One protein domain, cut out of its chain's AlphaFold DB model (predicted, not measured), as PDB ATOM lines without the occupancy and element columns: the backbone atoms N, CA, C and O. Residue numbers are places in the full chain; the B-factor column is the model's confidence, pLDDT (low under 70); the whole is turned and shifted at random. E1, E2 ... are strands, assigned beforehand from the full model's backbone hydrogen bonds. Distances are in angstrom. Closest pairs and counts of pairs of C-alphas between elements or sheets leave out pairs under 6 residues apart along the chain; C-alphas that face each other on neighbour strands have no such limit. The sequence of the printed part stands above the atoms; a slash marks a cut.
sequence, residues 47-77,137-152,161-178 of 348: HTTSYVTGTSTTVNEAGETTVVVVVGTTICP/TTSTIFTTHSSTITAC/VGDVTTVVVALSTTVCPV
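What this domain is: This is residues 47 to 77, 137 to 152 and 161 to 178 of the 348 residues of an uncharacterized protein of Diaporthe ampelina (UniProt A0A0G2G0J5). Picture one twisted sheet of four long strands, made of two antiparallel pairs, E1 with E2 and E3 with E4, which join side by side where E2 runs beside E4. That join covers only a part of their length: beyond residues 71 and 170 the two pairs splay apart, and both faces of the sheet are bare. The printed part has 65 residues, with no named helix and four named strands, E1, E2, E3 and E4 along the chain; the sheet's order is E1, E2, E4, E3, it is mixed, and the class is all strand. The whole is loose, with a radius of gyration of the C-alphas of 15.3 A, and spans 48 by 24 by 16 A.

How they stand to each other: Start at E1, residues 47 to 59, an edge strand. Its antiparallel neighbour is E2, residues 65 to 76, at 162 degrees between their directions; the two form a hairpin. Look at C-alphas 50 and 73, which face each other at 4.3 A, and at N 56 and O 68, 2.9 A apart and within hydrogen-bond range. Next comes E3, residues 137 to 148, the other edge strand, which is apart from E1 and from E2. Between E2 and E3 in the sheet lies E4, residues 164 to 177, an inner strand. E4 is parallel to E2, at 27 degrees; C-alphas 68 and 168 face each other at 5.2 A, and N 69 and O 168 are within hydrogen-bond range at 3.2 A. E4 is antiparallel to E3, at 166 degrees; C-alphas 170 and 142 face each other at 4.3 A, and N 145 and O 167 are within hydrogen-bond range at 2.8 A.

Where its parts are: Find C-alpha 47 at (196.454, 6.453, -92.561); from there E1 runs 36.1 A to C-alpha 59 at (166.960, 23.221, -80.085). E2 runs 34.4 A from Thr 65 to Cys 76. E3 begins at Thr 137 and runs 35.5 A to Thr 148. E4, the longest strand by residues with 14, runs 38.7 A from Val 164 to C-alpha 177 at (183.974, -8.798, -84.983).

The domain as a whole: The outline is only just a rod, and the two C-alphas farthest apart, those of Cys 152 and Val 178, are 51.0 A apart. The link from E1 to E2 is tight, with 5 residues. Residues 78 to 136 are not printed, and C-alphas 77 and 137 are 18.8 A apart across that cut. Residues 153 to 160 are not printed either, and C-alphas 152 and 161 are 6.1 A apart. The mean pLDDT of the printed part is 82.0; look for values under 70 at residues 47 to 51, residue 72 and residues 75 to 77.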
ATOM      1  N   HIS A  47     197.010   5.218 -92.029       53.47
ATOM      2  CA  HIS A  47     196.454   6.453 -92.561       53.47
ATOM      3  C   HIS A  47     195.017   6.585 -92.066       53.47
ATOM      4  O   HIS A  47     194.159   5.751 -92.362       53.47
ATOM      5  N   THR A  48     194.769   7.647 -91.307       63.66
ATOM      6  CA  THR A  48     193.433   8.014 -90.843       63.66
ATOM      7  C   THR A  48     192.938   9.160 -91.708       63.66
ATOM      8  O   THR A  48     193.544  10.230 -91.714       63.66
ATOM      9  N   THR A  49     191.847   8.940 -92.441       68.06
ATOM     10  CA  THR A  49     191.143  10.022 -93.142       68.06
ATOM     11  C   THR A  49     189.839  10.297 -92.405       68.06
ATOM     12  O   THR A  49     189.031   9.387 -92.207       68.06
ATOM     13  N   SER A  50     189.645  11.546 -91.987       67.19
ATOM     14  CA  SER A  50     188.439  12.005 -91.295       67.19
ATOM     15  C   SER A  50     187.609  12.869 -92.240       67.19
ATOM     16  O   SER A  50     188.144  13.796 -92.845       67.19
ATOM     17  N   TYR A  51     186.314  12.595 -92.359       65.94
ATOM     18  CA  TYR A  51     185.357  13.433 -93.084       65.94
ATOM     19  C   TYR A  51     184.129  13.687 -92.208       65.94
ATOM     20  O   TYR A  51     183.675  12.812 -91.474       65.94
ATOM     21  N   VAL A  52     183.593  14.906 -92.257       70.69
ATOM     22  CA  VAL A  52     182.334  15.234 -91.577       70.69
ATOM     23  C   VAL A  52     181.202  14.608 -92.388       70.69
ATOM     24  O   VAL A  52     181.023  14.943 -93.556       70.69
ATOM     25  N   THR A  53     180.472  13.665 -91.796       76.31
ATOM     26  CA  THR A  53     179.391  12.922 -92.466       76.31
ATOM     27  C   THR A  53     178.013  13.492 -92.191       76.31
ATOM     28  O   THR A  53     177.084  13.229 -92.949       76.31
ATOM     29  N   GLY A  54     177.865  14.278 -91.127       71.06
ATOM     30  CA  GLY A  54     176.600  14.910 -90.802       71.06
ATOM     31  C   GLY A  54     176.745  15.975 -89.730       71.06
ATOM     32  O   GLY A  54     177.613  15.902 -88.860       71.06
ATOM     33  N   THR A  55     175.868  16.964 -89.797       75.81
ATOM     34  CA  THR A  55     175.699  17.985 -88.766       75.81
ATOM     35  C   THR A  55     174.215  18.028 -88.441       75.81
ATOM     36  O   THR A  55     173.398  18.223 -89.339       75.81
ATOM     37  N   SER A  56     173.856  17.779 -87.186       78.06
ATOM     38  CA  SER A  56     172.475  17.863 -86.717       78.06
ATOM     39  C   SER A  56     172.394  18.924 -85.638       78.06
ATOM     40  O   SER A  56     173.106  18.840 -84.642       78.06
ATOM     41  N   THR A  57     171.513  19.897 -85.825       80.94
ATOM     42  CA  THR A  57     171.245  20.942 -84.838       80.94
ATOM     43  C   THR A  57     169.861  20.708 -84.260       80.94
ATOM     44  O   THR A  57     168.885  20.634 -85.003       80.94
ATOM     45  N   THR A  58     169.768  20.575 -82.943       76.31
ATOM     46  CA  THR A  58     168.495  20.458 -82.228       76.31
ATOM     47  C   THR A  58     168.404  21.559 -81.190       76.31
ATOM     48  O   THR A  58     169.358  21.770 -80.447       76.31
ATOM     49  N   VAL A  59     167.260  22.232 -81.124       79.75
ATOM     50  CA  VAL A  59     166.960  23.221 -80.085       79.75
ATOM     51  C   VAL A  59     165.964  22.586 -79.118       79.75
ATOM     52  O   VAL A  59     164.975  22.005 -79.569       79.75
ATOM     53  N   ASN A  60     166.239  22.618 -77.813       81.06
ATOM     54  CA  ASN A  60     165.308  22.097 -76.807       81.06
ATOM     55  C   ASN A  60     164.220  23.134 -76.447       81.06
ATOM     56  O   ASN A  60     164.270  24.283 -76.881       81.06
ATOM     57  N   GLU A  61     163.231  22.741 -75.637       81.19
ATOM     58  CA  GLU A  61     162.144  23.638 -75.197       81.19
ATOM     59  C   GLU A  61     162.636  24.845 -74.374       81.19
ATOM     60  O   GLU A  61     161.923  25.838 -74.258       81.19
ATOM     61  N   ALA A  62     163.856  24.784 -73.831       76.50
ATOM     62  CA  ALA A  62     164.497  25.880 -73.112       76.50
ATOM     63  C   ALA A  62     165.299  26.826 -74.029       76.50
ATOM     64  O   ALA A  62     165.915  27.765 -73.533       76.50
ATOM     65  N   GLY A  63     165.307  26.596 -75.349       77.62
ATOM     66  CA  GLY A  63     166.081  27.385 -76.313       77.62
ATOM     67  C   GLY A  63     167.556  26.983 -76.426       77.62
ATOM     68  O   GLY A  63     168.302  27.594 -77.188       77.62
ATOM     69  N   GLU A  64     167.995  25.936 -75.725       79.00
ATOM     70  CA  GLU A  64     169.374  25.455 -75.793       79.00
ATOM     71  C   GLU A  64     169.626  24.779 -77.142       79.00
ATOM     72  O   GLU A  64     168.923  23.840 -77.527       79.00
ATOM     73  N   THR A  65     170.653  25.237 -77.855       77.12
ATOM     74  CA  THR A  65     171.038  24.671 -79.148       77.12
ATOM     75  C   THR A  65     172.122  23.617 -78.951       77.12
ATOM     76  O   THR A  65     173.255  23.922 -78.586       77.12
ATOM     77  N   THR A  66     171.788  22.360 -79.229       78.88
ATOM     78  CA  THR A  66     172.747  21.252 -79.291       78.88
ATOM     79  C   THR A  66     173.147  21.019 -80.741       78.88
ATOM     80  O   THR A  66     172.297  20.747 -81.591       78.88
ATOM     81  N   VAL A  67     174.447  21.097 -81.025       80.38
ATOM     82  CA  VAL A  67     175.005  20.763 -82.341       80.38
ATOM     83  C   VAL A  67     175.749  19.437 -82.227       80.38
ATOM     84  O   VAL A  67     176.746  19.320 -81.512       80.38
ATOM     85  N   VAL A  68     175.264  18.430 -82.946       77.88
ATOM     86  CA  VAL A  68     175.893  17.115 -83.066       77.88
ATOM     87  C   VAL A  68     176.649  17.069 -84.385       77.88
ATOM     88  O   VAL A  68     176.048  17.118 -85.461       77.88
ATOM     89  N   VAL A  69     177.975  16.961 -84.304       80.50
ATOM     90  CA  VAL A  69     178.836  16.796 -85.480       80.50
ATOM     91  C   VAL A  69     179.262  15.336 -85.557       80.50
ATOM     92  O   VAL A  69     180.001  14.837 -84.705       80.50
ATOM     93  N   VAL A  70     178.800  14.637 -86.592       76.25
ATOM     94  CA  VAL A  70     179.223  13.265 -86.870       76.25
ATOM     95  C   VAL A  70     180.461  13.331 -87.753       76.25
ATOM     96  O   VAL A  70     180.401  13.746 -88.913       76.25
ATOM     97  N   VAL A  71     181.598  12.938 -87.186       78.62
ATOM     98  CA  VAL A  71     182.857  12.805 -87.917       78.62
ATOM     99  C   VAL A  71     183.067  11.325 -88.211       78.62
ATOM    100  O   VAL A  71     183.293  10.522 -87.309       78.62
ATOM    101  N   GLY A  72     182.964  10.954 -89.485       68.00
ATOM    102  CA  GLY A  72     183.347   9.633 -89.957       68.00
ATOM    103  C   GLY A  72     184.864   9.564 -90.067       68.00
ATOM    104  O   GLY A  72     185.462  10.258 -90.887       68.00
ATOM    105  N   THR A  73     185.501   8.727 -89.252       71.38
ATOM    106  CA  THR A  73     186.923   8.411 -89.411       71.38
ATOM    107  C   THR A  73     187.039   7.042 -90.059       71.38
ATOM    108  O   THR A  73     186.511   6.049 -89.567       71.38
ATOM    109  N   THR A  74     187.679   6.981 -91.224       71.94
ATOM    110  CA  THR A  74     188.012   5.702 -91.858       71.94
ATOM    111  C   THR A  74     189.490   5.443 -91.625       71.94
ATOM    112  O   THR A  74     190.350   6.197 -92.086       71.94
ATOM    113  N   ILE A  75     189.775   4.383 -90.870       68.19
ATOM    114  CA  ILE A  75     191.130   3.880 -90.662       68.19
ATOM    115  C   ILE A  75     191.342   2.773 -91.687       68.19
ATOM    116  O   ILE A  75     190.819   1.666 -91.540       68.19
ATOM    117  N   CYS A  76     192.088   3.080 -92.743       55.00
ATOM    118  CA  CYS A  76     192.506   2.070 -93.702       55.00
ATOM    119  C   CYS A  76     193.790   1.414 -93.173       55.00
ATOM    120  O   CYS A  76     194.784   2.119 -92.967       55.00
ATOM    121  N   PRO A  77     193.816   0.088 -92.945       50.44
ATOM    122  CA  PRO A  77     195.067  -0.596 -92.657       50.44
ATOM    123  C   PRO A  77     195.947  -0.513 -93.908       50.44
ATOM    124  O   PRO A  77     195.637  -1.147 -94.915       50.44
ATOM    125  N   THR A 137     180.282  -5.874 -83.194       91.50
ATOM    126  CA  THR A 137     180.087  -4.849 -82.159       91.50
ATOM    127  C   THR A 137     180.684  -3.540 -82.646       91.50
ATOM    128  O   THR A 137     181.819  -3.517 -83.116       91.50
ATOM    129  N   THR A 138     179.927  -2.453 -82.521       92.12
ATOM    130  CA  THR A 138     180.395  -1.099 -82.838       92.12
ATOM    131  C   THR A 138     180.533  -0.304 -81.544       92.12
ATOM    132  O   THR A 138     179.570  -0.195 -80.786       92.12
ATOM    133  N   SER A 139     181.719   0.247 -81.299       90.81
ATOM    134  CA  SER A 139     182.031   1.113 -80.160       90.81
ATOM    135  C   SER A 139     182.385   2.501 -80.678       90.81
ATOM    136  O   SER A 139     183.280   2.635 -81.512       90.81
ATOM    137  N   THR A 140     181.701   3.533 -80.183       91.69
ATOM    138  CA  THR A 140     181.969   4.930 -80.560       91.69
ATOM    139  C   THR A 140     182.442   5.712 -79.342       91.69
ATOM    140  O   THR A 140     181.809   5.648 -78.288       91.69
ATOM    141  N   ILE A 141     183.556   6.432 -79.477       90.25
ATOM    142  CA  ILE A 141     184.056   7.372 -78.474       90.25
ATOM    143  C   ILE A 141     183.529   8.755 -78.836       90.25
ATOM    144  O   ILE A 141     183.792   9.245 -79.934       90.25
ATOM    145  N   PHE A 142     182.821   9.388 -77.908       90.62
ATOM    146  CA  PHE A 142     182.350  10.762 -78.045       90.62
ATOM    147  C   PHE A 142     183.173  11.693 -77.150       90.62
ATOM    148  O   PHE A 142     183.640  11.300 -76.082       90.62
ATOM    149  N   THR A 143     183.360  12.929 -77.597       91.19
ATOM    150  CA  THR A 143     183.811  14.040 -76.763       91.19
ATOM    151  C   THR A 143     182.700  15.068 -76.677       91.19
ATOM    152  O   THR A 143     181.999  15.319 -77.659       91.19
ATOM    153  N   THR A 144     182.544  15.649 -75.496       92.00
ATOM    154  CA  THR A 144     181.536  16.665 -75.227       92.00
ATOM    155  C   THR A 144     182.257  17.935 -74.814       92.00
ATOM    156  O   THR A 144     183.033  17.933 -73.861       92.00
ATOM    157  N   HIS A 145     182.004  19.018 -75.539       92.50
ATOM    158  CA  HIS A 145     182.492  20.344 -75.210       92.50
ATOM    159  C   HIS A 145     181.306  21.219 -74.825       92.50
ATOM    160  O   HIS A 145     180.462  21.524 -75.666       92.50
ATOM    161  N   SER A 146     181.238  21.622 -73.562       92.38
ATOM    162  CA  SER A 146     180.257  22.592 -73.088       92.38
ATOM    163  C   SER A 146     180.896  23.976 -73.008       92.38
ATOM    164  O   SER A 146     182.044  24.151 -72.598       92.38
ATOM    165  N   SER A 147     180.170  24.989 -73.462       91.19
ATOM    166  CA  SER A 147     180.569  26.391 -73.357       91.19
ATOM    167  C   SER A 147     179.404  27.190 -72.826       91.19
ATOM    168  O   SER A 147     178.306  27.102 -73.359       91.19
ATOM    169  N   THR A 148     179.640  27.968 -71.778       93.75
ATOM    170  CA  THR A 148     178.627  28.858 -71.210       93.75
ATOM    171  C   THR A 148     178.936  30.287 -71.618       93.75
ATOM    172  O   THR A 148     180.072  30.746 -71.466       93.75
ATOM    173  N   ILE A 149     177.931  31.003 -72.116       90.56
ATOM    174  CA  ILE A 149     178.049  32.429 -72.415       90.56
ATOM    175  C   ILE A 149     178.091  33.189 -71.086       90.56
ATOM    176  O   ILE A 149     177.080  33.336 -70.401       90.56
ATOM    177  N   THR A 150     179.277  33.658 -70.697       92.25
ATOM    178  CA  THR A 150     179.490  34.367 -69.421       92.25
ATOM    179  C   THR A 150     179.243  35.868 -69.513       92.25
ATOM    180  O   THR A 150     179.000  36.509 -68.493       92.25
ATOM    181  N   ALA A 151     179.293  36.441 -70.716       91.12
ATOM    182  CA  ALA A 151     179.030  37.851 -70.950       91.12
ATOM    183  C   ALA A 151     178.561  38.086 -72.385       91.12
ATOM    184  O   ALA A 151     179.068  37.476 -73.327       91.12
ATOM    185  N   CYS A 152     177.634  39.025 -72.532       89.69
ATOM    186  CA  CYS A 152     177.096  39.448 -73.813       89.69
ATOM    187  C   CYS A 152     177.562  40.867 -74.139       89.69
ATOM    188  O   CYS A 152     177.543  41.730 -73.254       89.69
ATOM    189  N   VAL A 161     172.956  35.882 -71.371       91.88
ATOM    190  CA  VAL A 161     174.007  35.438 -70.444       91.88
ATOM    191  C   VAL A 161     173.484  34.236 -69.664       91.88
ATOM    192  O   VAL A 161     172.416  34.310 -69.059       91.88
ATOM    193  N   GLY A 162     174.259  33.155 -69.639       90.44
ATOM    194  CA  GLY A 162     173.880  31.896 -68.997       90.44
ATOM    195  C   GLY A 162     173.513  30.780 -69.970       90.44
ATOM    196  O   GLY A 162     173.419  29.635 -69.530       90.44
ATOM    197  N   ASP A 163     173.389  31.067 -71.268       88.25
ATOM    198  CA  ASP A 163     173.164  30.022 -72.262       88.25
ATOM    199  C   ASP A 163     174.346  29.055 -72.303       88.25
ATOM    200  O   ASP A 163     175.516  29.452 -72.386       88.25
ATOM    201  N   VAL A 164     174.029  27.764 -72.244       90.44
ATOM    202  CA  VAL A 164     174.993  26.678 -72.376       90.44
ATOM    203  C   VAL A 164     174.886  26.142 -73.795       90.44
ATOM    204  O   VAL A 164     173.818  25.790 -74.266       90.44
ATOM    205  N   THR A 165     176.000  26.100 -74.511       90.81
ATOM    206  CA  THR A 165     176.102  25.401 -75.789       90.81
ATOM    207  C   THR A 165     176.892  24.131 -75.558       90.81
ATOM    208  O   THR A 165     178.073  24.181 -75.208       90.81
ATOM    209  N   THR A 166     176.242  22.992 -75.762       91.88
ATOM    210  CA  THR A 166     176.887  21.683 -75.683       91.88
ATOM    211  C   THR A 166     177.115  21.149 -77.092       91.88
ATOM    212  O   THR A 166     176.178  20.971 -77.872       91.88
ATOM    213  N   VAL A 167     178.377  20.892 -77.430       90.00
ATOM    214  CA  VAL A 167     178.792  20.301 -78.704       90.00
ATOM    215  C   VAL A 167     179.277  18.886 -78.437       90.00
ATOM    216  O   VAL A 167     180.225  18.682 -77.680       90.00
ATOM    217  N   VAL A 168     178.642  17.905 -79.074       91.06
ATOM    218  CA  VAL A 168     179.056  16.498 -78.994       91.06
ATOM    219  C   VAL A 168     179.683  16.101 -80.324       91.06
ATOM    220  O   VAL A 168     179.059  16.235 -81.381       91.06
ATOM    221  N   VAL A 169     180.918  15.605 -80.274       90.25
ATOM    222  CA  VAL A 169     181.686  15.184 -81.451       90.25
ATOM    223  C   VAL A 169     182.104  13.728 -81.286       90.25
ATOM    224  O   VAL A 169     182.711  13.351 -80.285       90.25
ATOM    225  N   ALA A 170     181.803  12.889 -82.276       87.94
ATOM    226  CA  ALA A 170     182.343  11.532 -82.323       87.94
ATOM    227  C   ALA A 170     183.841  11.588 -82.672       87.94
ATOM    228  O   ALA A 170     184.214  12.086 -83.730       87.94
ATOM    229  N   LEU A 171     184.703  11.089 -81.783       90.50
ATOM    230  CA  LEU A 171     186.154  11.048 -81.987       90.50
ATOM    231  C   LEU A 171     186.584   9.827 -82.798       90.50
ATOM    232  O   LEU A 171     187.437   9.927 -83.680       90.50
ATOM    233  N   SER A 172     186.027   8.659 -82.483       89.44
ATOM    234  CA  SER A 172     186.393   7.415 -83.155       89.44
ATOM    235  C   SER A 172     185.275   6.386 -83.093       89.44
ATOM    236  O   SER A 172     184.565   6.271 -82.098       89.44
ATOM    237  N   THR A 173     185.140   5.619 -84.172       90.56
ATOM    238  CA  THR A 173     184.223   4.482 -84.283       90.56
ATOM    239  C   THR A 173     185.042   3.232 -84.574       90.56
ATOM    240  O   THR A 173     185.693   3.147 -85.614       90.56
ATOM    241  N   THR A 174     185.011   2.254 -83.676       90.56
ATOM    242  CA  THR A 174     185.654   0.950 -83.856       90.56
ATOM    243  C   THR A 174     184.587  -0.109 -84.072       90.56
ATOM    244  O   THR A 174     183.634  -0.198 -83.303       90.56
ATOM    245  N   VAL A 175     184.764  -0.940 -85.100       89.44
ATOM    246  CA  VAL A 175     183.913  -2.107 -85.349       89.44
ATOM    247  C   VAL A 175     184.740  -3.367 -85.112       89.44
ATOM    248  O   VAL A 175     185.655  -3.675 -85.875       89.44
ATOM    249  N   CYS A 176     184.421  -4.101 -84.050       86.69
ATOM    250  CA  CYS A 176     185.077  -5.352 -83.692       86.69
ATOM    251  C   CYS A 176     184.176  -6.540 -84.059       86.69
ATOM    252  O   CYS A 176     183.026  -6.590 -83.609       86.69
ATOM    253  N   PRO A 177     184.670  -7.530 -84.823       85.94
ATOM    254  CA  PRO A 177     183.974  -8.798 -84.983       85.94
ATOM    255  C   PRO A 177     183.770  -9.450 -83.618       85.94
ATOM    256  O   PRO A 177     184.724  -9.624 -82.854       85.94
ATOM    257  N   VAL A 178     182.535  -9.838 -83.310       85.25
ATOM    258  CA  VAL A 178     182.250 -10.607 -82.105       85.25
ATOM    259  C   VAL A 178     182.702 -12.027 -82.389       85.25
ATOM    260  O   VAL A 178     182.011 -12.805 -83.050       85.25
TER     261      VAL A 178